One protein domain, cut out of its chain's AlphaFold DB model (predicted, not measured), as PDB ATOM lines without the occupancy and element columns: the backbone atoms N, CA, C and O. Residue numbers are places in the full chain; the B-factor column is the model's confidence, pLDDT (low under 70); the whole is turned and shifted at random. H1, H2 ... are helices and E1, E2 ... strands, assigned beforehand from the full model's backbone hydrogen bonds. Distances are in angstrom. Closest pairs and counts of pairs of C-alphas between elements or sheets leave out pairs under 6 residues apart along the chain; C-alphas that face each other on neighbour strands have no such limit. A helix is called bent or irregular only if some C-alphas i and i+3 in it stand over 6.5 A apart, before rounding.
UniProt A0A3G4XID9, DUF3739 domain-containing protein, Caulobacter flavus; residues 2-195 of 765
ATOM      1  N   THR A   2     -14.914  -3.108  21.038       42.69
ATOM      2  CA  THR A   2     -15.242  -1.777  20.510       42.69
ATOM      3  C   THR A   2     -16.203  -1.122  21.495       42.69
ATOM      4  O   THR A   2     -17.327  -1.596  21.642       42.69
ATOM      5  N   ALA A   3     -15.749  -0.110  22.231       53.66
ATOM      6  CA  ALA A   3     -16.622   0.659  23.109       53.66
ATOM      7  C   ALA A   3     -17.790   1.235  22.286       53.66
ATOM      8  O   ALA A   3     -17.571   1.742  21.184       53.66
ATOM      9  N   ASN A   4     -19.020   1.127  22.799       58.91
ATOM     10  CA  ASN A   4     -20.211   1.777  22.241       58.91
ATOM     11  C   ASN A   4     -20.088   3.298  22.439       58.91
ATOM     12  O   ASN A   4     -20.677   3.855  23.362       58.91
ATOM     13  N   THR A   5     -19.268   3.957  21.627       74.25
ATOM     14  CA  THR A   5     -19.069   5.408  21.672       74.25
ATOM     15  C   THR A   5     -20.128   6.128  20.831       74.25
ATOM     16  O   THR A   5     -20.629   5.600  19.835       74.25
ATOM     17  N   LEU A   6     -20.529   7.326  21.266       87.06
ATOM     18  CA  LEU A   6     -21.646   8.079  20.689       87.06
ATOM     19  C   LEU A   6     -21.329   8.540  19.257       87.06
ATOM     20  O   LEU A   6     -20.338   9.226  19.039       87.06
ATOM     21  N   ARG A   7     -22.185   8.220  18.280       88.62
ATOM     22  CA  ARG A   7     -22.129   8.791  16.921       88.62
ATOM     23  C   ARG A   7     -23.308   9.725  16.707       88.62
ATOM     24  O   ARG A   7     -24.445   9.317  16.931       88.62
ATOM     25  N   LEU A   8     -23.037  10.930  16.223       90.94
ATOM     26  CA  LEU A   8     -24.053  11.921  15.895       90.94
ATOM     27  C   LEU A   8     -24.216  11.991  14.377       90.94
ATOM     28  O   LEU A   8     -23.235  12.143  13.648       90.94
ATOM     29  N   ARG A   9     -25.455  11.848  13.900       89.50
ATOM     30  CA  ARG A   9     -25.799  11.980  12.481       89.50
ATOM     31  C   ARG A   9     -26.992  12.899  12.306       89.50
ATOM     32  O   ARG A   9     -28.014  12.672  12.947       89.50
ATOM     33  N   LEU A  10     -26.859  13.906  11.452       92.19
ATOM     34  CA  LEU A  10     -27.861  14.954  11.267       92.19
ATOM     35  C   LEU A  10     -27.824  15.537   9.854       92.19
ATOM     36  O   LEU A  10     -26.834  15.388   9.155       92.19
ATOM     37  N   THR A  11     -28.893  16.217   9.454       89.94
ATOM     38  CA  THR A  11     -28.966  16.946   8.178       89.94
ATOM     39  C   THR A  11     -29.546  18.320   8.415       89.94
ATOM     40  O   THR A  11     -28.829  19.304   8.315       89.94
ATOM     41  N   ASP A  12     -30.811  18.378   8.819       92.19
ATOM     42  CA  ASP A  12     -31.514  19.612   9.156       92.19
ATOM     43  C   ASP A  12     -32.008  19.521  10.599       92.19
ATOM     44  O   ASP A  12     -33.182  19.294  10.879       92.19
ATOM     45  N   ALA A  13     -31.053  19.519  11.526       94.44
ATOM     46  CA  ALA A  13     -31.331  19.392  12.947       94.44
ATOM     47  C   ALA A  13     -30.262  20.102  13.774       94.44
ATOM     48  O   ALA A  13     -29.144  20.337  13.310       94.44
ATOM     49  N   GLN A  14     -30.610  20.374  15.025       96.12
ATOM     50  CA  GLN A  14     -29.672  20.770  16.063       96.12
ATOM     51  C   GLN A  14     -29.636  19.667  17.121       96.12
ATOM     52  O   GLN A  14     -30.685  19.179  17.544       96.12
ATOM     53  N   ILE A  15     -28.436  19.222  17.490       97.62
ATOM     54  CA  ILE A  15     -28.228  18.204  18.523       97.62
ATOM     55  C   ILE A  15     -27.448  18.828  19.672       97.62
ATOM     56  O   ILE A  15     -26.303  19.229  19.482       97.62
ATOM     57  N   ASP A  16     -28.034  18.798  20.865       97.88
ATOM     58  CA  ASP A  16     -27.379  19.209  22.102       97.88
ATOM     59  C   ASP A  16     -27.069  17.983  22.969       97.88
ATOM     60  O   ASP A  16     -27.955  17.198  23.321       97.88
ATOM     61  N   VAL A  17     -25.797  17.815  23.324       96.81
ATOM     62  CA  VAL A  17     -25.313  16.777  24.240       96.81
ATOM     63  C   VAL A  17     -24.717  17.461  25.458       96.81
ATOM     64  O   VAL A  17     -23.795  18.259  25.330       96.81
ATOM     65  N   ALA A  18     -25.198  17.120  26.650       97.12
ATOM     66  CA  ALA A  18     -24.650  17.634  27.899       97.12
ATOM     67  C   ALA A  18     -24.393  16.498  28.893       97.12
ATOM     68  O   ALA A  18     -25.256  15.643  29.103       97.12
ATOM     69  N   ALA A  19     -23.224  16.504  29.533       96.50
ATOM     70  CA  ALA A  19     -22.896  15.592  30.624       96.50
ATOM     71  C   ALA A  19     -22.145  16.317  31.746       96.50
ATOM     72  O   ALA A  19     -21.372  17.236  31.499       96.50
ATOM     73  N   LEU A  20     -22.342  15.870  32.991       96.56
ATOM     74  CA  LEU A  20     -21.631  16.414  34.158       96.56
ATOM     75  C   LEU A  20     -20.160  15.973  34.240       96.56
ATOM     76  O   LEU A  20     -19.388  16.592  34.962       96.56
ATOM     77  N   GLY A  21     -19.792  14.893  33.551       96.19
ATOM     78  CA  GLY A  21     -18.426  14.372  33.491       96.19
ATOM     79  C   GLY A  21     -17.833  14.518  32.094       96.19
ATOM     80  O   GLY A  21     -18.193  15.435  31.353       96.19
ATOM     81  N   ASP A  22     -16.944  13.596  31.744       96.25
ATOM     82  CA  ASP A  22     -16.320  13.555  30.424       96.25
ATOM     83  C   ASP A  22     -17.328  13.159  29.337       96.25
ATOM     84  O   ASP A  22     -18.249  12.367  29.571       96.25
ATOM     85  N   VAL A  23     -17.121  13.668  28.124       95.50
ATOM     86  CA  VAL A  23     -17.878  13.257  26.937       95.50
ATOM     87  C   VAL A  23     -16.917  12.752  25.871       95.50
ATOM     88  O   VAL A  23     -15.955  13.422  25.509       95.50
ATOM     89  N   GLN A  24     -17.210  11.567  25.335       93.06
ATOM     90  CA  GLN A  24     -16.514  11.005  24.181       93.06
ATOM     91  C   GLN A  24     -17.494  10.832  23.022       93.06
ATOM     92  O   GLN A  24     -18.419  10.015  23.083       93.06
ATOM     93  N   VAL A  25     -17.273  11.586  21.949       90.81
ATOM     94  CA  VAL A  25     -18.021  11.466  20.697       90.81
ATOM     95  C   VAL A  25     -17.152  10.720  19.696       90.81
ATOM     96  O   VAL A  25     -16.040  11.116  19.356       90.81
ATOM     97  N   GLN A  26     -17.661   9.601  19.196       86.62
ATOM     98  CA  GLN A  26     -16.980   8.846  18.160       86.62
ATOM     99  C   GLN A  26     -16.948   9.614  16.849       86.62
ATOM    100  O   GLN A  26     -15.955   9.557  16.150       86.62
ATOM    101  N   GLY A  27     -18.006  10.328  16.485       84.56
ATOM    102  CA  GLY A  27     -17.933  11.227  15.345       84.56
ATOM    103  C   GLY A  27     -19.242  11.905  15.005       84.56
ATOM    104  O   GLY A  27     -20.304  11.506  15.488       84.56
ATOM    105  N   ILE A  28     -19.124  12.926  14.166       89.06
ATOM    106  CA  ILE A  28     -20.221  13.760  13.682       89.06
ATOM    107  C   ILE A  28     -20.225  13.667  12.159       89.06
ATOM    108  O   ILE A  28     -19.202  13.920  11.525       89.06
ATOM    109  N   THR A  29     -21.350  13.265  11.570       86.62
ATOM    110  CA  THR A  29     -21.481  13.150  10.109       86.62
ATOM    111  C   THR A  29     -22.868  13.559   9.632       86.62
ATOM    112  O   THR A  29     -23.841  13.478  10.382       86.62
ATOM    113  N   ALA A  30     -22.997  13.886   8.350       86.25
ATOM    114  CA  ALA A  30     -24.300  14.101   7.741       86.25
ATOM    115  C   ALA A  30     -25.139  12.799   7.692       86.25
ATOM    116  O   ALA A  30     -24.592  11.686   7.674       86.25
ATOM    117  N   LEU A  31     -26.472  12.917   7.680       80.50
ATOM    118  CA  LEU A  31     -27.419  11.804   7.513       80.50
ATOM    119  C   LEU A  31     -27.922  11.729   6.056       80.50
ATOM    120  O   LEU A  31     -29.064  12.067   5.770       80.50
ATOM    121  N   GLY A  32     -27.077  11.276   5.123       67.38
ATOM    122  CA  GLY A  32     -27.458  11.102   3.711       67.38
ATOM    123  C   GLY A  32     -27.469   9.641   3.227       67.38
ATOM    124  O   GLY A  32     -26.934   8.745   3.887       67.38
ATOM    125  N   VAL A  33     -28.070   9.396   2.055       57.47
ATOM    126  CA  VAL A  33     -28.225   8.058   1.448       57.47
ATOM    127  C   VAL A  33     -27.555   8.003   0.069       57.47
ATOM    128  O   VAL A  33     -27.811   8.851  -0.770       57.47
ATOM    129  N   GLY A  34     -26.765   6.954  -0.187       61.09
ATOM    130  CA  GLY A  34     -26.540   6.420  -1.541       61.09
ATOM    131  C   GLY A  34     -25.394   6.959  -2.410       61.09
ATOM    132  O   GLY A  34     -24.937   6.188  -3.248       61.09
ATOM    133  N   ASP A  35     -24.883   8.180  -2.220       74.06
ATOM    134  CA  ASP A  35     -23.829   8.759  -3.082       74.06
ATOM    135  C   ASP A  35     -22.806   9.629  -2.316       74.06
ATOM    136  O   ASP A  35     -22.823   9.675  -1.085       74.06
ATOM    137  N   ILE A  36     -21.885  10.292  -3.029       73.88
ATOM    138  CA  ILE A  36     -20.862  11.171  -2.437       73.88
ATOM    139  C   ILE A  36     -21.444  12.461  -1.837       73.88
ATOM    140  O   ILE A  36     -20.907  12.991  -0.866       73.88
ATOM    141  N   ASN A  37     -22.585  12.935  -2.342       81.19
ATOM    142  CA  ASN A  37     -23.243  14.151  -1.861       81.19
ATOM    143  C   ASN A  37     -23.794  14.006  -0.437       81.19
ATOM    144  O   ASN A  37     -24.000  15.004   0.257       81.19
ATOM    145  N   ARG A  38     -23.935  12.768   0.060       83.06
ATOM    146  CA  ARG A  38     -24.334  12.483   1.447       83.06
ATOM    147  C   ARG A  38     -23.449  13.137   2.508       83.06
ATOM    148  O   ARG A  38     -23.910  13.298   3.629       83.06
ATOM    149  N   VAL A  39     -22.187  13.444   2.199       80.75
ATOM    150  CA  VAL A  39     -21.183  13.900   3.181       80.75
ATOM    151  C   VAL A  39     -21.356  15.361   3.593       80.75
ATOM    152  O   VAL A  39     -21.017  15.711   4.718       80.75
ATOM    153  N   GLY A  40     -21.933  16.187   2.717       84.56
ATOM    154  CA  GLY A  40     -22.322  17.571   3.001       84.56
ATOM    155  C   GLY A  40     -23.838  17.763   2.974       84.56
ATOM    156  O   GLY A  40     -24.329  18.841   2.657       84.56
ATOM    157  N   PHE A  41     -24.604  16.710   3.268       88.56
ATOM    158  CA  PHE A  41     -26.062  16.771   3.332       88.56
ATOM    159  C   PHE A  41     -26.503  17.431   4.651       88.56
ATOM    160  O   PHE A  41     -27.006  16.760   5.555       88.56
ATOM    161  N   TYR A  42     -26.257  18.739   4.756       91.38
ATOM    162  CA  TYR A  42     -26.576  19.616   5.882       91.38
ATOM    163  C   TYR A  42     -27.457  20.787   5.429       91.38
ATOM    164  O   TYR A  42     -27.318  21.285   4.314       91.38
ATOM    165  N   SER A  43     -28.349  21.253   6.304       91.12
ATOM    166  CA  SER A  43     -29.032  22.542   6.143       91.12
ATOM    167  C   SER A  43     -28.181  23.699   6.665       91.12
ATOM    168  O   SER A  43     -27.260  23.495   7.463       91.12
ATOM    169  N   GLY A  44     -28.537  24.923   6.262       88.50
ATOM    170  CA  GLY A  44     -27.894  26.161   6.715       88.50
ATOM    171  C   GLY A  44     -27.998  26.434   8.222       88.50
ATOM    172  O   GLY A  44     -27.220  27.237   8.726       88.50
ATOM    173  N   ASP A  45     -28.930  25.773   8.915       90.88
ATOM    174  CA  ASP A  45     -29.190  25.941  10.354       90.88
ATOM    175  C   ASP A  45     -28.759  24.710  11.182       90.88
ATOM    176  O   ASP A  45     -28.968  24.655  12.400       90.88
ATOM    177  N   SER A  46     -28.152  23.711  10.531       95.50
ATOM    178  CA  SER A  46     -27.715  22.474  11.175       95.50
ATOM    179  C   SER A  46     -26.618  22.722  12.209       95.50
ATOM    180  O   SER A  46     -25.679  23.489  11.971       95.50
ATOM    181  N   GLY A  47     -26.688  22.034  13.351       97.56
ATOM    182  CA  GLY A  47     -25.711  22.252  14.409       97.56
ATOM    183  C   GLY A  47     -25.538  21.113  15.402       97.56
ATOM    184  O   GLY A  47     -26.439  20.312  15.635       97.56
ATOM    185  N   VAL A  48     -24.354  21.058  16.006       98.06
ATOM    186  CA  VAL A  48     -24.062  20.178  17.142       98.06
ATOM    187  C   VAL A  48     -23.443  21.006  18.260       98.06
ATOM    188  O   VAL A  48     -22.442  21.686  18.035       98.06
ATOM    189  N   SER A  49     -24.006  20.910  19.463       98.31
ATOM    190  CA  SER A  49     -23.409  21.417  20.696       98.31
ATOM    191  C   SER A  49     -23.098  20.268  21.644       98.31
ATOM    192  O   SER A  49     -23.934  19.396  21.890       98.31
ATOM    193  N   VAL A  50     -21.880  20.255  22.178       98.12
ATOM    194  CA  VAL A  50     -21.437  19.298  23.185       98.12
ATOM    195  C   VAL A  50     -20.874  20.055  24.380       98.12
ATOM    196  O   VAL A  50     -19.893  20.786  24.254       98.12
ATOM    197  N   LEU A  51     -21.483  19.843  25.542       98.50
ATOM    198  CA  LEU A  51     -21.068  20.384  26.828       98.50
ATOM    199  C   LEU A  51     -20.637  19.239  27.755       98.50
ATOM    200  O   LEU A  51     -21.461  18.435  28.193       98.50
ATOM    201  N   ALA A  52     -19.352  19.182  28.077       98.31
ATOM    202  CA  ALA A  52     -18.781  18.274  29.061       98.31
ATOM    203  C   ALA A  52     -18.442  19.041  30.344       98.31
ATOM    204  O   ALA A  52     -17.829  20.107  30.302       98.31
ATOM    205  N   GLY A  53     -18.816  18.496  31.501       98.06
ATOM    206  CA  GLY A  53     -18.350  19.005  32.790       98.06
ATOM    207  C   GLY A  53     -16.865  18.712  33.029       98.06
ATOM    208  O   GLY A  53     -16.188  19.516  33.665       98.06
ATOM    209  N   GLY A  54     -16.365  17.596  32.487       97.94
ATOM    210  CA  GLY A  54     -14.951  17.206  32.477       97.94
ATOM    211  C   GLY A  54     -14.273  17.501  31.136       97.94
ATOM    212  O   GLY A  54     -14.432  18.596  30.595       97.94
ATOM    213  N   SER A  55     -13.525  16.531  30.608       97.19
ATOM    214  CA  SER A  55     -12.860  16.613  29.298       97.19
ATOM    215  C   SER A  55     -13.791  16.215  28.147       97.19
ATOM    216  O   SER A  55     -14.719  15.416  28.314       97.19
ATOM    217  N   LEU A  56     -13.528  16.748  26.954       96.25
ATOM    218  CA  LEU A  56     -14.273  16.447  25.731       96.25
ATOM    219  C   LEU A  56     -13.330  15.922  24.645       96.25
ATOM    220  O   LEU A  56     -12.417  16.625  24.223       96.25
ATOM    221  N   ASP A  57     -13.593  14.707  24.160       93.62
ATOM    222  CA  ASP A  57     -12.895  14.114  23.014       93.62
ATOM    223  C   ASP A  57     -13.866  13.790  21.870       93.62
ATOM    224  O   ASP A  57     -14.905  13.150  22.076       93.62
ATOM    225  N   VAL A  58     -13.526  14.210  20.647       90.69
ATOM    226  CA  VAL A  58     -14.302  13.917  19.431       90.69
ATOM    227  C   VAL A  58     -13.414  13.257  18.378       90.69
ATOM    228  O   VAL A  58     -12.645  13.927  17.711       90.69
ATOM    229  N   SER A  59     -13.513  11.941  18.177       79.56
ATOM    230  CA  SER A  59     -12.443  11.151  17.530       79.56
ATOM    231  C   SER A  59     -12.561  10.891  16.013       79.56
ATOM    232  O   SER A  59     -11.560  10.511  15.406       79.56
ATOM    233  N   ASN A  60     -13.731  11.060  15.384       74.81
ATOM    234  CA  ASN A  60     -14.045  10.819  13.953       74.81
ATOM    235  C   ASN A  60     -13.242   9.687  13.253       74.81
ATOM    236  O   ASN A  60     -12.485   9.959  12.319       74.81
ATOM    237  N   PRO A  61     -13.369   8.404  13.647       61.94
ATOM    238  CA  PRO A  61     -12.496   7.328  13.179       61.94
ATOM    239  C   PRO A  61     -12.731   6.914  11.719       61.94
ATOM    240  O   PRO A  61     -11.838   6.328  11.117       61.94
ATOM    241  N   THR A  62     -13.910   7.181  11.148       56.03
ATOM    242  CA  THR A  62     -14.228   6.844   9.753       56.03
ATOM    243  C   THR A  62     -13.829   7.986   8.829       56.03
ATOM    244  O   THR A  62     -14.436   9.052   8.884       56.03
ATOM    245  N   LEU A  63     -12.822   7.742   7.993       56.88
ATOM    246  CA  LEU A  63     -12.374   8.654   6.944       56.88
ATOM    247  C   LEU A  63     -13.242   8.466   5.699       56.88
ATOM    248  O   LEU A  63     -13.484   7.326   5.303       56.88
ATOM    249  N   ASP A  64     -13.665   9.560   5.069       54.84
ATOM    250  CA  ASP A  64     -14.188   9.501   3.706       54.84
ATOM    251  C   ASP A  64     -13.114   9.982   2.723       54.84
ATOM    252  O   ASP A  64     -12.971  11.172   2.445       54.84
ATOM    253  N   SER A  65     -12.314   9.039   2.220       47.84
ATOM    254  CA  SER A  65     -11.280   9.315   1.218       47.84
ATOM    255  C   SER A  65     -11.859   9.715  -0.143       47.84
ATOM    256  O   SER A  65     -11.126  10.258  -0.965       47.84
ATOM    257  N   SER A  66     -13.160   9.503  -0.385       47.03
ATOM    258  CA  SER A  66     -13.823   9.927  -1.626       47.03
ATOM    259  C   SER A  66     -14.160  11.425  -1.668       47.03
ATOM    260  O   SER A  66     -14.541  11.942  -2.711       47.03
ATOM    261  N   VAL A  67     -13.934  12.137  -0.556       49.91
ATOM    262  CA  VAL A  67     -14.089  13.598  -0.386       49.91
ATOM    263  C   VAL A  67     -12.716  14.313  -0.399       49.91
ATOM    264  O   VAL A  67     -12.583  15.511  -0.129       49.91
ATOM    265  N   GLY A  68     -11.648  13.561  -0.677       44.34
ATOM    266  CA  GLY A  68     -10.271  14.041  -0.765       44.34
ATOM    267  C   GLY A  68     -10.036  14.989  -1.942       44.34
ATOM    268  O   GLY A  68     -10.771  14.985  -2.926       44.34
ATOM    269  N   ASP A  69      -8.989  15.808  -1.831       41.91
ATOM    270  CA  ASP A  69      -8.467  16.543  -2.982       41.91
ATOM    271  C   ASP A  69      -7.718  15.508  -3.828       41.91
ATOM    272  O   ASP A  69      -6.634  15.058  -3.449       41.91
ATOM    273  N   VAL A  70      -8.351  15.005  -4.889       37.38
ATOM    274  CA  VAL A  70      -7.700  14.099  -5.841       37.38
ATOM    275  C   VAL A  70      -6.817  14.966  -6.736       37.38
ATOM    276  O   VAL A  70      -7.172  15.298  -7.863       37.38
ATOM    277  N   VAL A  71      -5.653  15.364  -6.224       33.78
ATOM    278  CA  VAL A  71      -4.598  15.946  -7.055       33.78
ATOM    279  C   VAL A  71      -3.934  14.792  -7.803       33.78
ATOM    280  O   VAL A  71      -2.999  14.159  -7.320       33.78
ATOM    281  N   THR A  72      -4.432  14.472  -8.997       29.12
ATOM    282  CA  THR A  72      -3.707  13.605  -9.931       29.12
ATOM    283  C   THR A  72      -2.604  14.410 -10.610       29.12
ATOM    284  O   THR A  72      -2.758  14.848 -11.748       29.12
ATOM    285  N   THR A  73      -1.469  14.593  -9.941       30.05
ATOM    286  CA  THR A  73      -0.206  14.882 -10.633       30.05
ATOM    287  C   THR A  73       0.517  13.563 -10.860       30.05
ATOM    288  O   THR A  73       1.162  13.049  -9.954       30.05
ATOM    289  N   GLY A  74       0.369  12.997 -12.060       31.34
ATOM    290  CA  GLY A  74       1.227  11.919 -12.562       31.34
ATOM    291  C   GLY A  74       1.382  10.702 -11.640       31.34
ATOM    292  O   GLY A  74       2.399  10.547 -10.979       31.34
ATOM    293  N   GLY A  75       0.414   9.785 -11.670       26.92
ATOM    294  CA  GLY A  75       0.648   8.366 -11.372       26.92
ATOM    295  C   GLY A  75       0.796   7.922  -9.912       26.92
ATOM    296  O   GLY A  75       0.735   6.717  -9.697       26.92
ATOM    297  N   ASP A  76       0.904   8.818  -8.928       29.19
ATOM    298  CA  ASP A  76       0.939   8.433  -7.508       29.19
ATOM    299  C   ASP A  76      -0.094   9.221  -6.691       29.19
ATOM    300  O   ASP A  76      -0.080  10.450  -6.625       29.19
ATOM    301  N   SER A  77      -1.045   8.495  -6.101       32.25
ATOM    302  CA  SER A  77      -2.143   9.056  -5.310       32.25
ATOM    303  C   SER A  77      -1.666   9.342  -3.887       32.25
ATOM    304  O   SER A  77      -1.589   8.429  -3.070       32.25
ATOM    305  N   LEU A  78      -1.390  10.603  -3.556       34.12
ATOM    306  CA  LEU A  78      -1.162  11.028  -2.173       34.12
ATOM    307  C   LEU A  78      -2.179  12.099  -1.772       34.12
ATOM    308  O   LEU A  78      -1.899  13.289  -1.777       34.12
ATOM    309  N   SER A  79      -3.364  11.646  -1.364       42.97
ATOM    310  CA  SER A  79      -4.240  12.405  -0.466       42.97
ATOM    311  C   SER A  79      -4.571  11.501   0.723       42.97
ATOM    312  O   SER A  79      -5.554  10.765   0.722       42.97
ATOM    313  N   LEU A  80      -3.656  11.469   1.700       47.69
ATOM    314  CA  LEU A  80      -3.753  10.680   2.942       47.69
ATOM    315  C   LEU A  80      -4.394  11.468   4.101       47.69
ATOM    316  O   LEU A  80      -4.500  10.940   5.205       47.69
ATOM    317  N   ILE A  81      -4.818  12.720   3.878       61.16
ATOM    318  CA  ILE A  81      -5.346  13.575   4.949       61.16
ATOM    319  C   ILE A  81      -6.819  13.253   5.180       61.16
ATOM    320  O   ILE A  81      -7.667  13.423   4.301       61.16
ATOM    321  N   GLY A  82      -7.133  12.800   6.391       67.94
ATOM    322  CA  GLY A  82      -8.498  12.507   6.788       67.94
ATOM    323  C   GLY A  82      -9.338  13.772   6.955       67.94
ATOM    324  O   GLY A  82      -8.958  14.656   7.718       67.94
ATOM    325  N   LYS A  83     -10.505  13.850   6.304       79.81
ATOM    326  CA  LYS A  83     -11.453  14.969   6.456       79.81
ATOM    327  C   LYS A  83     -12.700  14.533   7.224       79.81
ATOM    328  O   LYS A  83     -13.241  13.457   6.968       79.81
ATOM    329  N   ALA A  84     -13.168  15.378   8.136       84.88
ATOM    330  CA  ALA A  84     -14.443  15.235   8.828       84.88
ATOM    331  C   ALA A  84     -15.330  16.440   8.501       84.88
ATOM    332  O   ALA A  84     -14.956  17.573   8.797       84.88
ATOM    333  N   ILE A  85     -16.490  16.199   7.885       89.12
ATOM    334  CA  ILE A  85     -17.414  17.270   7.491       89.12
ATOM    335  C   ILE A  85     -18.462  17.461   8.582       89.12
ATOM    336  O   ILE A  85     -19.302  16.590   8.834       89.12
ATOM    337  N   TYR A  86     -18.386  18.603   9.249       93.31
ATOM    338  CA  TYR A  86     -19.246  18.983  10.359       93.31
ATOM    339  C   TYR A  86     -20.425  19.836   9.880       93.31
ATOM    340  O   TYR A  86     -20.348  20.451   8.814       93.31
ATOM    341  N   PRO A  87     -21.520  19.880  10.658       95.12
ATOM    342  CA  PRO A  87     -22.634  20.779  10.388       95.12
ATOM    343  C   PRO A  87     -22.191  22.246  10.419       95.12
ATOM    344  O   PRO A  87     -21.084  22.584  10.837       95.12
ATOM    345  N   THR A  88     -23.089  23.122   9.989       95.50
ATOM    346  CA  THR A  88     -22.795  24.551   9.801       95.50
ATOM    347  C   THR A  88     -22.440  25.288  11.092       95.50
ATOM    348  O   THR A  88     -21.659  26.239  11.068       95.50
ATOM    349  N   SER A  89     -22.994  24.844  12.225       97.56
ATOM    350  CA  SER A  89     -22.651  25.335  13.556       97.56
ATOM    351  C   SER A  89     -22.092  24.220  14.429       97.56
ATOM    352  O   SER A  89     -22.665  23.133  14.520       97.56
ATOM    353  N   PHE A  90     -20.995  24.495  15.123       98.06
ATOM    354  CA  PHE A  90     -20.372  23.539  16.026       98.06
ATOM    355  C   PHE A  90     -19.957  24.204  17.334       98.06
ATOM    356  O   PHE A  90     -19.263  25.224  17.347       98.06
ATOM    357  N   SER A  91     -20.373  23.599  18.441       98.50
ATOM    358  CA  SER A  91     -19.993  23.998  19.786       98.50
ATOM    359  C   SER A  91     -19.430  22.801  20.551       98.50
ATOM    360  O   SER A  91     -20.073  21.760  20.647       98.50
ATOM    361  N   ALA A  92     -18.228  22.955  21.099       98.19
ATOM    362  CA  ALA A  92     -17.551  21.965  21.926       98.19
ATOM    363  C   ALA A  92     -16.970  22.658  23.158       98.19
ATOM    364  O   ALA A  92     -16.071  23.489  23.042       98.19
ATOM    365  N   VAL A  93     -17.516  22.345  24.330       98.62
ATOM    366  CA  VAL A  93     -17.178  23.001  25.594       98.62
ATOM    367  C   VAL A  93     -16.831  21.947  26.640       98.62
ATOM    368  O   VAL A  93     -17.703  21.194  27.064       98.62
ATOM    369  N   ALA A  94     -15.577  21.921  27.082       98.50
ATOM    370  CA  ALA A  94     -15.103  21.191  28.255       98.50
ATOM    371  C   ALA A  94     -14.958  22.181  29.420       98.50
ATOM    372  O   ALA A  94     -14.068  23.022  29.412       98.50
ATOM    373  N   LEU A  95     -15.857  22.152  30.408       98.06
ATOM    374  CA  LEU A  95     -15.913  23.194  31.444       98.06
ATOM    375  C   LEU A  95     -14.700  23.190  32.380       98.06
ATOM    376  O   LEU A  95     -14.234  24.260  32.768       98.06
ATOM    377  N   ALA A  96     -14.218  22.006  32.764       97.25
ATOM    378  CA  ALA A  96     -13.093  21.858  33.691       97.25
ATOM    379  C   ALA A  96     -11.896  21.102  33.098       97.25
ATOM    380  O   ALA A  96     -10.808  21.185  33.662       97.25
ATOM    381  N   GLY A  97     -12.098  20.355  32.009       97.88
ATOM    382  CA  GLY A  97     -11.065  19.535  31.381       97.88
ATOM    383  C   GLY A  97     -10.554  20.097  30.060       97.88
ATOM    384  O   GLY A  97     -10.815  21.251  29.702       97.88
ATOM    385  N   ASP A  98      -9.850  19.230  29.342       97.81
ATOM    386  CA  ASP A  98      -9.236  19.527  28.051       97.81
ATOM    387  C   ASP A  98     -10.211  19.252  26.901       97.81
ATOM    388  O   ASP A  98     -11.141  18.440  27.016       97.81
ATOM    389  N   LEU A  99      -9.967  19.910  25.770       97.00
ATOM    390  CA  LEU A  99     -10.685  19.690  24.519       97.00
ATOM    391  C   LEU A  99      -9.758  19.078  23.465       97.00
ATOM    392  O   LEU A  99      -8.758  19.677  23.078       97.00
ATOM    393  N   SER A 100     -10.156  17.919  22.942       93.19
ATOM    394  CA  SER A 100      -9.498  17.209  21.843       93.19
ATOM    395  C   SER A 100     -10.491  16.969  20.704       93.19
ATOM    396  O   SER A 100     -11.584  16.434  20.913       93.19
ATOM    397  N   LEU A 101     -10.120  17.362  19.482       87.81
ATOM    398  CA  LEU A 101     -10.894  17.098  18.269       87.81
ATOM    399  C   LEU A 101     -10.026  16.322  17.270       87.81
ATOM    400  O   LEU A 101      -9.203  16.890  16.563       87.81
ATOM    401  N   GLY A 102     -10.265  15.019  17.182       66.62
ATOM    402  CA  GLY A 102      -9.485  14.067  16.407       66.62
ATOM    403  C   GLY A 102      -8.243  13.652  17.189       66.62
ATOM    404  O   GLY A 102      -7.457  14.491  17.594       66.62
ATOM    405  N   GLY A 103      -8.055  12.345  17.413       56.44
ATOM    406  CA  GLY A 103      -6.806  11.843  18.011       56.44
ATOM    407  C   GLY A 103      -5.562  12.161  17.159       56.44
ATOM    408  O   GLY A 103      -5.696  12.783  16.114       56.44
ATOM    409  N   ASN A 104      -4.389  11.652  17.565       48.03
ATOM    410  CA  ASN A 104      -3.022  11.875  17.026       48.03
ATOM    411  C   ASN A 104      -2.764  11.594  15.513       48.03
ATOM    412  O   ASN A 104      -1.698  11.094  15.156       48.03
ATOM    413  N   VAL A 105      -3.718  11.821  14.614       49.47
ATOM    414  CA  VAL A 105      -3.588  11.639  13.164       49.47
ATOM    415  C   VAL A 105      -3.992  12.918  12.441       49.47
ATOM    416  O   VAL A 105      -4.943  13.584  12.843       49.47
ATOM    417  N   ASP A 106      -3.290  13.225  11.351       58.94
ATOM    418  CA  ASP A 106      -3.482  14.425  10.534       58.94
ATOM    419  C   ASP A 106      -4.922  14.499  10.008       58.94
ATOM    420  O   ASP A 106      -5.331  13.753   9.107       58.94
ATOM    421  N   ARG A 107      -5.726  15.370  10.628       74.62
ATOM    422  CA  ARG A 107      -7.165  15.480  10.380       74.62
ATOM    423  C   ARG A 107      -7.605  16.916  10.209       74.62
ATOM    424  O   ARG A 107      -7.262  17.777  11.010       74.62
ATOM    425  N   GLN A 108      -8.436  17.128   9.195       85.31
ATOM    426  CA  GLN A 108      -9.102  18.397   8.934       85.31
ATOM    427  C   GLN A 108     -10.582  18.283   9.279       85.31
ATOM    428  O   GLN A 108     -11.293  17.425   8.753       85.31
ATOM    429  N   ILE A 109     -11.054  19.165  10.150       90.44
ATOM    430  CA  ILE A 109     -12.466  19.309  10.493       90.44
ATOM    431  C   ILE A 109     -13.012  20.487   9.693       90.44
ATOM    432  O   ILE A 109     -12.560  21.613   9.860       90.44
ATOM    433  N   LEU A 110     -13.967  20.236   8.806       92.88
ATOM    434  CA  LEU A 110     -14.491  21.239   7.885       92.88
ATOM    435  C   LEU A 110     -15.978  21.443   8.173       92.88
ATOM    436  O   LEU A 110     -16.779  20.532   7.971       92.88
ATOM    437  N   LEU A 111     -16.350  22.616   8.676       95.50
ATOM    438  CA  LEU A 111     -17.747  22.989   8.884       95.50
ATOM    439  C   LEU A 111     -18.368  23.361   7.538       95.50
ATOM    440  O   LEU A 111     -17.785  24.132   6.772       95.50
ATOM    441  N   TYR A 112     -19.551  22.814   7.267       94.38
ATOM    442  CA  TYR A 112     -20.279  23.048   6.024       94.38
ATOM    443  C   TYR A 112     -20.581  24.548   5.810       94.38
ATOM    444  O   TYR A 112     -20.959  25.224   6.777       94.38
ATOM    445  N   PRO A 113     -20.457  25.080   4.575       94.25
ATOM    446  CA  PRO A 113     -20.694  26.496   4.307       94.25
ATOM    447  C   PRO A 113     -22.116  26.941   4.655       94.25
ATOM    448  O   PRO A 113     -23.098  26.278   4.321       94.25
ATOM    449  N   SER A 114     -22.247  28.103   5.299       93.69
ATOM    450  CA  SER A 114     -23.549  28.706   5.606       93.69
ATOM    451  C   SER A 114     -23.441  30.210   5.834       93.69
ATOM    452  O   SER A 114     -22.378  30.729   6.153       93.69
ATOM    453  N   ALA A 115     -24.565  30.921   5.744       92.81
ATOM    454  CA  ALA A 115     -24.591  32.361   5.999       92.81
ATOM    455  C   ALA A 115     -24.547  32.735   7.495       92.81
ATOM    456  O   ALA A 115     -24.286  33.893   7.809       92.81
ATOM    457  N   ARG A 116     -24.856  31.803   8.410       91.19
ATOM    458  CA  ARG A 116     -25.083  32.086   9.847       91.19
ATOM    459  C   ARG A 116     -24.420  31.098  10.806       91.19
ATOM    460  O   ARG A 116     -24.615  31.201  12.014       91.19
ATOM    461  N   GLY A 117     -23.652  30.146  10.282       94.88
ATOM    462  CA  GLY A 117     -22.919  29.172  11.077       94.88
ATOM    463  C   GLY A 117     -22.041  29.823  12.145       94.88
ATOM    464  O   GLY A 117     -21.528  30.936  11.975       94.88
ATOM    465  N   THR A 118     -21.864  29.121  13.259       95.75
ATOM    466  CA  THR A 118     -21.027  29.582  14.372       95.75
ATOM    467  C   THR A 118     -20.086  28.490  14.852       95.75
ATOM    468  O   THR A 118     -20.451  27.316  14.907       95.75
ATOM    469  N   LEU A 119     -18.879  28.888  15.245       98.38
ATOM    470  CA  LEU A 119     -17.905  28.011  15.883       98.38
ATOM    471  C   LEU A 119     -17.642  28.475  17.316       98.38
ATOM    472  O   LEU A 119     -17.241  29.620  17.547       98.38
ATOM    473  N   THR A 120     -17.862  27.576  18.276       98.62
ATOM    474  CA  THR A 120     -17.518  27.781  19.689       98.62
ATOM    475  C   THR A 120     -16.694  26.613  20.214       98.62
ATOM    476  O   THR A 120     -17.213  25.515  20.369       98.62
ATOM    477  N   LEU A 121     -15.431  26.853  20.543       98.69
ATOM    478  CA  LEU A 121     -14.551  25.892  21.204       98.69
ATOM    479  C   LEU A 121     -14.168  26.451  22.573       98.69
ATOM    480  O   LEU A 121     -13.729  27.596  22.666       98.69
ATOM    481  N   ALA A 122     -14.342  25.678  23.639       98.69
ATOM    482  CA  ALA A 122     -13.907  26.095  24.963       98.69
ATOM    483  C   ALA A 122     -13.379  24.928  25.799       98.69
ATOM    484  O   ALA A 122     -13.976  23.854  25.802       98.69
ATOM    485  N   ALA A 123     -12.295  25.164  26.534       98.69
ATOM    486  CA  ALA A 123     -11.723  24.236  27.501       98.69
ATOM    487  C   ALA A 123     -11.387  24.970  28.805       98.69
ATOM    488  O   ALA A 123     -10.852  26.079  28.778       98.69
ATOM    489  N   GLY A 124     -11.694  24.361  29.951       98.56
ATOM    490  CA  GLY A 124     -11.212  24.813  31.256       98.56
ATOM    491  C   GLY A 124      -9.712  24.561  31.424       98.56
ATOM    492  O   GLY A 124      -9.031  25.360  32.066       98.56
ATOM    493  N   GLY A 125      -9.214  23.482  30.814       98.44
ATOM    494  CA  GLY A 125      -7.797  23.178  30.641       98.44
ATOM    495  C   GLY A 125      -7.288  23.623  29.271       98.44
ATOM    496  O   GLY A 125      -7.507  24.770  28.864       98.44
ATOM    497  N   ASP A 126      -6.625  22.708  28.573       98.19
ATOM    498  CA  ASP A 126      -5.949  22.967  27.306       98.19
ATOM    499  C   ASP A 126      -6.842  22.628  26.100       98.19
ATOM    500  O   ASP A 126      -7.724  21.761  26.156       98.19
ATOM    501  N   ILE A 127      -6.602  23.305  24.977       97.44
ATOM    502  CA  ILE A 127      -7.101  22.871  23.669       97.44
ATOM    503  C   ILE A 127      -5.942  22.205  22.927       97.44
ATOM    504  O   ILE A 127      -4.939  22.852  22.622       97.44
ATOM    505  N   ALA A 128      -6.108  20.916  22.629       93.94
ATOM    506  CA  ALA A 128      -5.118  20.105  21.931       93.94
ATOM    507  C   ALA A 128      -4.973  20.498  20.441       93.94
ATOM    508  O   ALA A 128      -5.895  21.102  19.877       93.94
ATOM    509  N   PRO A 129      -3.866  20.102  19.777       90.94
ATOM    510  CA  PRO A 129      -3.661  20.324  18.346       90.94
ATOM    511  C   PRO A 129      -4.828  19.860  17.477       90.94
ATOM    512  O   PRO A 129      -5.360  18.764  17.653       90.94
ATOM    513  N   MET A 130      -5.219  20.701  16.517       90.00
ATOM    514  CA  MET A 130      -6.292  20.411  15.563       90.00
ATOM    515  C   MET A 130      -6.186  21.285  14.312       90.00
ATOM    516  O   MET A 130      -5.792  22.448  14.400       90.00
ATOM    517  N   THR A 131      -6.641  20.763  13.169       91.38
ATOM    518  CA  THR A 131      -6.942  21.583  11.989       91.38
ATOM    519  C   THR A 131      -8.451  21.701  11.814       91.38
ATOM    520  O   THR A 131      -9.141  20.696  11.625       91.38
ATOM    521  N   ILE A 132      -8.974  22.926  11.820       94.00
ATOM    522  CA  ILE A 132     -10.407  23.199  11.671       94.00
ATOM    523  C   ILE A 132     -10.667  24.381  10.731       94.00
ATOM    524  O   ILE A 132      -9.962  25.384  10.766       94.00
ATOM    525  N   ALA A 133     -11.687  24.296   9.882       95.75
ATOM    526  CA  ALA A 133     -12.090  25.398   9.016       95.75
ATOM    527  C   ALA A 133     -13.606  25.561   8.986       95.75
ATOM    528  O   ALA A 133     -14.342  24.584   8.855       95.75
ATOM    529  N   MET A 134     -14.060  26.809   9.045       97.06
ATOM    530  CA  MET A 134     -15.383  27.183   8.559       97.06
ATOM    531  C   MET A 134     -15.276  27.535   7.086       97.06
ATOM    532  O   MET A 134     -14.553  28.459   6.722       97.06
ATOM    533  N   LEU A 135     -15.971  26.775   6.249       95.44
ATOM    534  CA  LEU A 135     -15.922  26.983   4.813       95.44
ATOM    535  C   LEU A 135     -16.841  28.131   4.392       95.44
ATOM    536  O   LEU A 135     -17.949  28.277   4.906       95.44
ATOM    537  N   ASP A 136     -16.386  28.925   3.430       95.38
ATOM    538  CA  ASP A 136     -17.125  30.046   2.846       95.38
ATOM    539  C   ASP A 136     -17.250  29.945   1.319       95.38
ATOM    540  O   ASP A 136     -17.646  30.908   0.661       95.38
ATOM    541  N   ASN A 137     -16.942  28.779   0.749       92.44
ATOM    542  CA  ASN A 137     -17.201  28.475  -0.653       92.44
ATOM    543  C   ASN A 137     -18.710  28.350  -0.927       92.44
ATOM    544  O   ASN A 137     -19.525  28.196  -0.017       92.44
ATOM    545  N   ASP A 138     -19.088  28.363  -2.207       92.00
ATOM    546  CA  ASP A 138     -20.484  28.167  -2.601       92.00
ATOM    547  C   ASP A 138     -20.939  26.731  -2.257       92.00
ATOM    548  O   ASP A 138     -20.356  25.775  -2.791       92.00
ATOM    549  N   PRO A 139     -21.955  26.541  -1.389       91.06
ATOM    550  CA  PRO A 139     -22.457  25.213  -1.041       91.06
ATOM    551  C   PRO A 139     -23.060  24.467  -2.241       91.06
ATOM    552  O   PRO A 139     -23.101  23.238  -2.220       91.06
ATOM    553  N   GLY A 140     -23.472  25.175  -3.301       91.25
ATOM    554  CA  GLY A 140     -23.916  24.588  -4.567       91.25
ATOM    555  C   GLY A 140     -22.790  23.959  -5.397       91.25
ATOM    556  O   GLY A 140     -23.076  23.230  -6.344       91.25
ATOM    557  N   LEU A 141     -21.519  24.212  -5.053       89.75
ATOM    558  CA  LEU A 141     -20.353  23.625  -5.722       89.75
ATOM    559  C   LEU A 141     -19.724  22.470  -4.936       89.75
ATOM    560  O   LEU A 141     -19.039  21.648  -5.533       89.75
ATOM    561  N   THR A 142     -19.926  22.385  -3.621       88.12
ATOM    562  CA  THR A 142     -19.389  21.294  -2.781       88.12
ATOM    563  C   THR A 142     -20.397  20.177  -2.555       88.12
ATOM    564  O   THR A 142     -21.589  20.460  -2.648       88.12
ATOM    565  N   PRO A 143     -19.983  18.939  -2.217       88.50
ATOM    566  CA  PRO A 143     -20.913  17.828  -2.013       88.50
ATOM    567  C   PRO A 143     -22.105  18.202  -1.112       88.50
ATOM    568  O   PRO A 143     -21.896  18.736  -0.024       88.50
ATOM    569  N   GLY A 144     -23.347  17.937  -1.536       87.50
ATOM    570  CA  GLY A 144     -24.542  18.324  -0.768       87.50
ATOM    571  C   GLY A 144     -25.880  18.171  -1.504       87.50
ATOM    572  O   GLY A 144     -25.929  17.749  -2.655       87.50
ATOM    573  N   ALA A 145     -26.983  18.528  -0.829       78.75
ATOM    574  CA  ALA A 145     -28.370  18.242  -1.242       78.75
ATOM    575  C   ALA A 145     -28.814  18.848  -2.588       78.75
ATOM    576  O   ALA A 145     -29.720  18.321  -3.230       78.75
ATOM    577  N   PHE A 146     -28.190  19.953  -2.996       80.19
ATOM    578  CA  PHE A 146     -28.508  20.708  -4.213       80.19
ATOM    579  C   PHE A 146     -27.229  21.171  -4.912       80.19
ATOM    580  O   PHE A 146     -27.142  22.290  -5.416       80.19
ATOM    581  N   SER A 147     -26.212  20.313  -4.866       87.75
ATOM    582  CA  SER A 147     -24.907  20.589  -5.440       87.75
ATOM    583  C   SER A 147     -24.812  20.107  -6.881       87.75
ATOM    584  O   SER A 147     -25.398  19.087  -7.237       87.75
ATOM    585  N   ILE A 148     -24.017  20.806  -7.689       90.12
ATOM    586  CA  ILE A 148     -23.556  20.297  -8.988       90.12
ATOM    587  C   ILE A 148     -22.360  19.342  -8.845       90.12
ATOM    588  O   ILE A 148     -21.768  18.954  -9.850       90.12
ATOM    589  N   TYR A 149     -21.946  19.028  -7.613       88.50
ATOM    590  CA  TYR A 149     -20.809  18.159  -7.360       88.50
ATOM    591  C   TYR A 149     -21.057  16.745  -7.885       88.50
ATOM    592  O   TYR A 149     -22.007  16.065  -7.483       88.50
ATOM    593  N   GLU A 150     -20.158  16.297  -8.757       85.62
ATOM    594  CA  GLU A 150     -20.263  15.015  -9.435       85.62
ATOM    595  C   GLU A 150     -18.880  14.380  -9.619       85.62
ATOM    596  O   GLU A 150     -17.896  15.047  -9.959       85.62
ATOM    597  N   LEU A 151     -18.826  13.066  -9.390       81.38
ATOM    598  CA  LEU A 151     -17.650  12.235  -9.599       81.38
ATOM    599  C   LEU A 151     -17.897  11.241 -10.733       81.38
ATOM    600  O   LEU A 151     -18.868  10.486 -10.695       81.38
ATOM    601  N   GLU A 152     -16.953  11.154 -11.665       81.00
ATOM    602  CA  GLU A 152     -16.835  10.033 -12.596       81.00
ATOM    603  C   GLU A 152     -15.625   9.184 -12.189       81.00
ATOM    604  O   GLU A 152     -14.475   9.619 -12.263       81.00
ATOM    605  N   ALA A 153     -15.889   7.969 -11.696       78.56
ATOM    606  CA  ALA A 153     -14.910   7.121 -11.009       78.56
ATOM    607  C   ALA A 153     -14.237   7.830  -9.813       78.56
ATOM    608  O   ALA A 153     -14.761   7.783  -8.703       78.56
ATOM    609  N   THR A 154     -13.088   8.474 -10.027       71.06
ATOM    610  CA  THR A 154     -12.345   9.248  -9.013       71.06
ATOM    611  C   THR A 154     -12.057  10.682  -9.454       71.06
ATOM    612  O   THR A 154     -11.312  11.388  -8.779       71.06
ATOM    613  N   GLN A 155     -12.584  11.104 -10.604       74.69
ATOM    614  CA  GLN A 155     -12.373  12.441 -11.148       74.69
ATOM    615  C   GLN A 155     -13.579  13.327 -10.860       74.69
ATOM    616  O   GLN A 155     -14.722  12.922 -11.058       74.69
ATOM    617  N   VAL A 156     -13.306  14.551 -10.413       81.56
ATOM    618  CA  VAL A 156     -14.325  15.584 -10.231       81.56
ATOM    619  C   VAL A 156     -14.686  16.136 -11.603       81.56
ATOM    620  O   VAL A 156     -13.856  16.777 -12.247       81.56
ATOM    621  N   ILE A 157     -15.909  15.863 -12.052       84.19
ATOM    622  CA  ILE A 157     -16.440  16.337 -13.340       84.19
ATOM    623  C   ILE A 157     -17.431  17.497 -13.171       84.19
ATOM    624  O   ILE A 157     -17.704  18.221 -14.128       84.19
ATOM    625  N   GLY A 158     -17.907  17.725 -11.944       86.25
ATOM    626  CA  GLY A 158     -18.728  18.868 -11.557       86.25
ATOM    627  C   GLY A 158     -18.429  19.294 -10.120       86.25
ATOM    628  O   GLY A 158     -18.124  18.456  -9.272       86.25
ATOM    629  N   GLY A 159     -18.502  20.598  -9.837       88.12
ATOM    630  CA  GLY A 159     -18.263  21.152  -8.499       88.12
ATOM    631  C   GLY A 159     -16.806  21.066  -8.017       88.12
ATOM    632  O   GLY A 159     -15.868  21.018  -8.812       88.12
ATOM    633  N   ARG A 160     -16.607  21.099  -6.692       85.75
ATOM    634  CA  ARG A 160     -15.308  21.009  -6.008       85.75
ATOM    635  C   ARG A 160     -15.395  20.145  -4.746       85.75
ATOM    636  O   ARG A 160     -16.407  20.199  -4.049       85.75
ATOM    637  N   PRO A 161     -14.353  19.365  -4.415       84.00
ATOM    638  CA  PRO A 161     -14.321  18.614  -3.166       84.00
ATOM    639  C   PRO A 161     -14.195  19.570  -1.972       84.00
ATOM    640  O   PRO A 161     -13.734  20.702  -2.115       84.00
ATOM    641  N   PHE A 162     -14.556  19.106  -0.774       84.94
ATOM    642  CA  PHE A 162     -14.245  19.856   0.442       84.94
ATOM    643  C   PHE A 162     -12.737  19.913   0.642       84.94
ATOM    644  O   PHE A 162     -12.076  18.880   0.603       84.94
ATOM    645  N   SER A 163     -12.183  21.082   0.921       85.75
ATOM    646  CA  SER A 163     -10.771  21.245   1.257       85.75
ATOM    647  C   SER A 163     -10.614  22.301   2.338       85.75
ATOM    648  O   SER A 163     -11.470  23.170   2.505       85.75
ATOM    649  N   PHE A 164      -9.514  22.226   3.086       89.31
ATOM    650  CA  PHE A 164      -9.076  23.385   3.847       89.31
ATOM    651  C   PHE A 164      -8.829  24.544   2.862       89.31
ATOM    652  O   PHE A 164      -8.198  24.309   1.827       89.31
ATOM    653  N   PRO A 165      -9.323  25.767   3.131       91.12
ATOM    654  CA  PRO A 165      -9.244  26.895   2.201       91.12
ATOM    655  C   PRO A 165      -7.836  27.515   2.206       91.12
ATOM    656  O   PRO A 165      -7.628  28.652   2.624       91.12
ATOM    657  N   ALA A 166      -6.850  26.727   1.784       89.19
ATOM    658  CA  ALA A 166      -5.457  27.125   1.709       89.19
ATOM    659  C   ALA A 166      -5.235  28.088   0.538       89.19
ATOM    660  O   ALA A 166      -5.604  27.795  -0.601       89.19
ATOM    661  N   VAL A 167      -4.576  29.212   0.813       89.56
ATOM    662  CA  VAL A 167      -4.084  30.132  -0.216       89.56
ATOM    663  C   VAL A 167      -2.565  30.124  -0.154       89.56
ATOM    664  O   VAL A 167      -1.954  30.640   0.782       89.56
ATOM    665  N   LEU A 168      -1.955  29.500  -1.155       88.50
ATOM    666  CA  LEU A 168      -0.510  29.437  -1.322       88.50
ATOM    667  C   LEU A 168      -0.044  30.572  -2.247       88.50
ATOM    668  O   LEU A 168      -0.836  31.096  -3.033       88.50
ATOM    669  N   PRO A 169       1.254  30.927  -2.236       84.88
ATOM    670  CA  PRO A 169       1.803  31.931  -3.152       84.88
ATOM    671  C   PRO A 169       1.562  31.609  -4.637       84.88
ATOM    672  O   PRO A 169       1.529  32.510  -5.472       84.88
ATOM    673  N   THR A 170       1.386  30.327  -4.964       81.12
ATOM    674  CA  THR A 170       1.123  29.826  -6.317       81.12
ATOM    675  C   THR A 170      -0.365  29.723  -6.662       81.12
ATOM    676  O   THR A 170      -0.682  29.370  -7.794       81.12
ATOM    677  N   THR A 171      -1.280  30.000  -5.726       84.31
ATOM    678  CA  THR A 171      -2.725  29.913  -5.973       84.31
ATOM    679  C   THR A 171      -3.168  31.027  -6.926       84.31
ATOM    680  O   THR A 171      -3.034  32.222  -6.645       84.31
ATOM    681  N   SER A 172      -3.722  30.637  -8.071       86.94
ATOM    682  CA  SER A 172      -4.173  31.551  -9.120       86.94
ATOM    683  C   SER A 172      -5.374  32.404  -8.684       86.94
ATOM    684  O   SER A 172      -6.025  32.164  -7.664       86.94
ATOM    685  N   LEU A 173      -5.687  33.457  -9.452       87.00
ATOM    686  CA  LEU A 173      -6.905  34.244  -9.224       87.00
ATOM    687  C   LEU A 173      -8.171  33.398  -9.423       87.00
ATOM    688  O   LEU A 173      -9.072  33.463  -8.591       87.00
ATOM    689  N   ALA A 174      -8.214  32.584 -10.480       87.88
ATOM    690  CA  ALA A 174      -9.339  31.695 -10.762       87.88
ATOM    691  C   ALA A 174      -9.596  30.704  -9.615       87.88
ATOM    692  O   ALA A 174     -10.740  30.529  -9.199       87.88
ATOM    693  N   GLU A 175      -8.544  30.110  -9.042       87.62
ATOM    694  CA  GLU A 175      -8.681  29.221  -7.882       87.62
ATOM    695  C   GLU A 175      -9.199  29.965  -6.648       87.62
ATOM    696  O   GLU A 175     -10.122  29.472  -6.003       87.62
ATOM    697  N   ARG A 176      -8.673  31.162  -6.348       90.19
ATOM    698  CA  ARG A 176      -9.155  31.999  -5.232       90.19
ATOM    699  C   ARG A 176     -10.627  32.383  -5.383       90.19
ATOM    700  O   ARG A 176     -11.377  32.296  -4.418       90.19
ATOM    701  N   LEU A 177     -11.066  32.747  -6.588       90.25
ATOM    702  CA  LEU A 177     -12.477  33.047  -6.865       90.25
ATOM    703  C   LEU A 177     -13.389  31.841  -6.618       90.25
ATOM    704  O   LEU A 177     -14.526  32.027  -6.199       90.25
ATOM    705  N   LEU A 178     -12.896  30.626  -6.867       88.19
ATOM    706  CA  LEU A 178     -13.626  29.378  -6.639       88.19
ATOM    707  C   LEU A 178     -13.516  28.850  -5.200       88.19
ATOM    708  O   LEU A 178     -14.263  27.940  -4.836       88.19
ATOM    709  N   LEU A 179     -12.547  29.320  -4.405       89.94
ATOM    710  CA  LEU A 179     -12.397  28.951  -2.988       89.94
ATOM    711  C   LEU A 179     -13.443  29.635  -2.102       89.94
ATOM    712  O   LEU A 179     -13.732  29.132  -1.025       89.94
ATOM    713  N   HIS A 180     -14.035  30.732  -2.574       94.12
ATOM    714  CA  HIS A 180     -14.936  31.581  -1.804       94.12
ATOM    715  C   HIS A 180     -16.225  31.865  -2.587       94.12
ATOM    716  O   HIS A 180     -16.211  31.972  -3.813       94.12
ATOM    717  N   ALA A 181     -17.354  32.023  -1.898       94.12
ATOM    718  CA  ALA A 181     -18.616  32.401  -2.526       94.12
ATOM    719  C   ALA A 181     -18.690  33.913  -2.794       94.12
ATOM    720  O   ALA A 181     -18.393  34.736  -1.925       94.12
ATOM    721  N   SER A 182     -19.193  34.286  -3.972       93.44
ATOM    722  CA  SER A 182     -19.342  35.689  -4.388       93.44
ATOM    723  C   SER A 182     -20.345  36.491  -3.553       93.44
ATOM    724  O   SER A 182     -20.239  37.712  -3.464       93.44
ATOM    725  N   SER A 183     -21.303  35.823  -2.906       91.88
ATOM    726  CA  SER A 183     -22.262  36.441  -1.983       91.88
ATOM    727  C   SER A 183     -21.711  36.668  -0.567       91.88
ATOM    728  O   SER A 183     -22.447  37.198   0.260       91.88
ATOM    729  N   VAL A 184     -20.443  36.313  -0.305       93.56
ATOM    730  CA  VAL A 184     -19.712  36.432   0.973       93.56
ATOM    731  C   VAL A 184     -20.560  36.019   2.192       93.56
ATOM    732  O   VAL A 184     -21.251  36.853   2.790       93.56
ATOM    733  N   PRO A 185     -20.502  34.735   2.595       93.00
ATOM    734  CA  PRO A 185     -21.194  34.229   3.774       93.00
ATOM    735  C   PRO A 185     -20.852  35.029   5.040       93.00
ATOM    736  O   PRO A 185     -19.796  35.646   5.131       93.00
ATOM    737  N   HIS A 186     -21.757  35.036   6.023       95.38
ATOM    738  CA  HIS A 186     -21.634  35.784   7.286       95.38
ATOM    739  C   HIS A 186     -21.616  37.315   7.178       95.38
ATOM    740  O   HIS A 186     -21.522  37.995   8.203       95.38
ATOM    741  N   ARG A 187     -21.767  37.906   5.987       93.50
ATOM    742  CA  ARG A 187     -21.930  39.360   5.869       93.50
ATOM    743  C   ARG A 187     -23.172  39.817   6.653       93.50
ATOM    744  O   ARG A 187     -24.281  39.350   6.409       93.50
ATOM    745  N   GLY A 188     -22.975  40.735   7.600       89.44
ATOM    746  CA  GLY A 188     -24.025  41.214   8.512       89.44
ATOM    747  C   GLY A 188     -24.291  40.312   9.727       89.44
ATOM    748  O   GLY A 188     -25.161  40.630  10.536       89.44
ATOM    749  N   ASP A 189     -23.554  39.213   9.886       92.44
ATOM    750  CA  ASP A 189     -23.608  38.372  11.079       92.44
ATOM    751  C   ASP A 189     -22.727  38.958  12.190       92.44
ATOM    752  O   ASP A 189     -21.498  38.912  12.141       92.44
ATOM    753  N   ALA A 190     -23.372  39.500  13.222       89.56
ATOM    754  CA  ALA A 190     -22.694  40.127  14.353       89.56
ATOM    755  C   ALA A 190     -22.139  39.127  15.387       89.56
ATOM    756  O   ALA A 190     -21.492  39.543  16.351       89.56
ATOM    757  N   THR A 191     -22.407  37.824  15.248       94.88
ATOM    758  CA  THR A 191     -21.986  36.819  16.232       94.88
ATOM    759  C   THR A 191     -20.574  36.341  15.913       94.88
ATOM    760  O   THR A 191     -20.403  35.629  14.931       94.88
ATOM    761  N   PRO A 192     -19.545  36.643  16.719       96.69
ATOM    762  CA  PRO A 192     -18.197  36.178  16.422       96.69
ATOM    763  C   PRO A 192     -18.022  34.689  16.734       96.69
ATOM    764  O   PRO A 192     -18.671  34.151  17.640       96.69
ATOM    765  N   ASN A 193     -17.060  34.062  16.061       98.50
ATOM    766  CA  ASN A 193     -16.526  32.767  16.479       98.50
ATOM    767  C   ASN A 193     -15.740  32.918  17.787       98.50
ATOM    768  O   ASN A 193     -15.113  33.956  18.027       98.50
ATOM    769  N   ARG A 194     -15.793  31.903  18.652       98.56
ATOM    770  CA  ARG A 194     -15.227  31.939  20.010       98.56
ATOM    771  C   ARG A 194     -14.381  30.700  20.274       98.56
ATOM    772  O   ARG A 194     -14.898  29.596  20.218       98.56
ATOM    773  N   ILE A 195     -13.105  30.887  20.583       98.81
ATOM    774  CA  ILE A 195     -12.162  29.818  20.922       98.81
ATOM    775  C   ILE A 195     -11.454  30.215  22.216       98.81
ATOM    776  O   ILE A 195     -10.777  31.242  22.246       98.81
TER     777      ILE A 195
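AT A GLANCE: This is residues 2 to 195 of the 765 residues of the protein "DUF3739 domain-containing protein" of Caulobacter flavus (UniProt A0A3G4XID9). The chain is wound in stacked turns, a short solenoid of parallel strands: the sheets E2 E4 E7 E10 E14 and E1 E3 E5 E8 stand face to face as a sandwich, joined by tight turns at one end, and the third sheet E6 E9 E11 crosses the other end. Beyond the third sheet lie the short helix H1, the hairpin E12 and E13, helix H2 and long loops; residues 169 to 174 stick out. The printed part has 194 residues, with named elements in the order E1 E2 E3 H1 E4 E5 E6 E7 E8 E9 E10 E11 E12 E13 H2 E14. It is mostly strand, though the named elements hold 79 residues, under half of the printed part. The whole is compact, with a radius of gyration of the C-alphas of 16.8 A and spans of 49 by 43 by 36 A.

IN THESE COORDINATES: E1, residues 6 to 10, begins with C-alpha 6 at (-21.646, 8.079, 20.689). E2, residues 14 to 19, is 16.9 A long, and E3, residues 23 to 30, is 20.3 A long and bends by 58 degrees at residue 26. H1, residues 36 to 40, is neither bent nor irregular, but only just: C-alphas 36 and 39 are 6.3 A apart. E4, residues 47 to 52, is 16.7 A long; E5, residues 56 to 58, and E6, residues 82 to 86, come next. E7, residues 89 to 94, is 17.0 A long and begins with C-alpha 89 at (-22.651, 25.335, 13.556). E8 holds residues 99 to 101, E9 residues 107 to 111, E10 residues 119 to 123 and E11 residues 130 to 134. E12, residues 150 to 152, E13, residues 155 to 158, and H2, residues 173 to 179 and 9.9 A long, follow. E14, residues 193 to 195, ends with C-alpha 195 at (-12.162, 29.818, 20.922).

HOW THE PARTS SIT: The largest sheet runs E2 E4 E7 E10 E14, parallel throughout, with edge strands E2 and E14. Its N and O pairs within hydrogen-bond range include N 17 and O 49 at 2.8 A, N 50 and O 91 at 2.8 A, N 92 and O 120 at 2.8 A, and N 121 and O 194 at 2.8 A. The parallel sheet E1 E3 E5 E8 faces it, the facing parts 9.6 A centre to centre and their best planes 6 degrees apart. This sheet is twisted, with C-alphas up to 4.2 A off its best plane. E3 has staggered pairing: residues 23 to 25 pair with E5, with N 25 and O 57 at 2.8 A, and residues 25 to 30 pair with E1, with N 8 and O 27 at 2.9 A. Between E5 and E8, N 100 and O 56 are 2.9 A apart. In the parallel sheet E6 E9 E11, N 84 and O 108 are 2.8 A apart, and N 111 and O 133 are 2.8 A apart. The closest C-alphas of E3 and E6, those of Thr 29 and Tyr 86, are 6.3 A apart. H1 only grazes the sheet E1 E3 E5 E8 with residues 37 to 40, and the sheet E6 E9 E11 with residues 39 to 40. The hairpin E12 and E13 is antiparallel at 143 degrees, with N 152 and O 155 at 2.9 A. H2 is apart from H1 and on none of the sheets E2 E4 E7 E10 E14, E1 E3 E5 E8 and E6 E9 E11. Each O i to N i+4 pair of H2 is within hydrogen-bond range; H1 has 0 of 1, but 2 of 2 O i to N i+3 pairs.

THE WHOLE: The two C-alphas farthest apart, those of Leu 20 and Gly 74, are 52.2 A apart. The printed part has no cut. The long links are E5 to E6, E11 to E12, E13 to H2 and H2 to E14. Mean pLDDT of the printed part is 83.6; residues 2 to 4, 32 to 34, 61 to 82 and 102 to 106 are under 70.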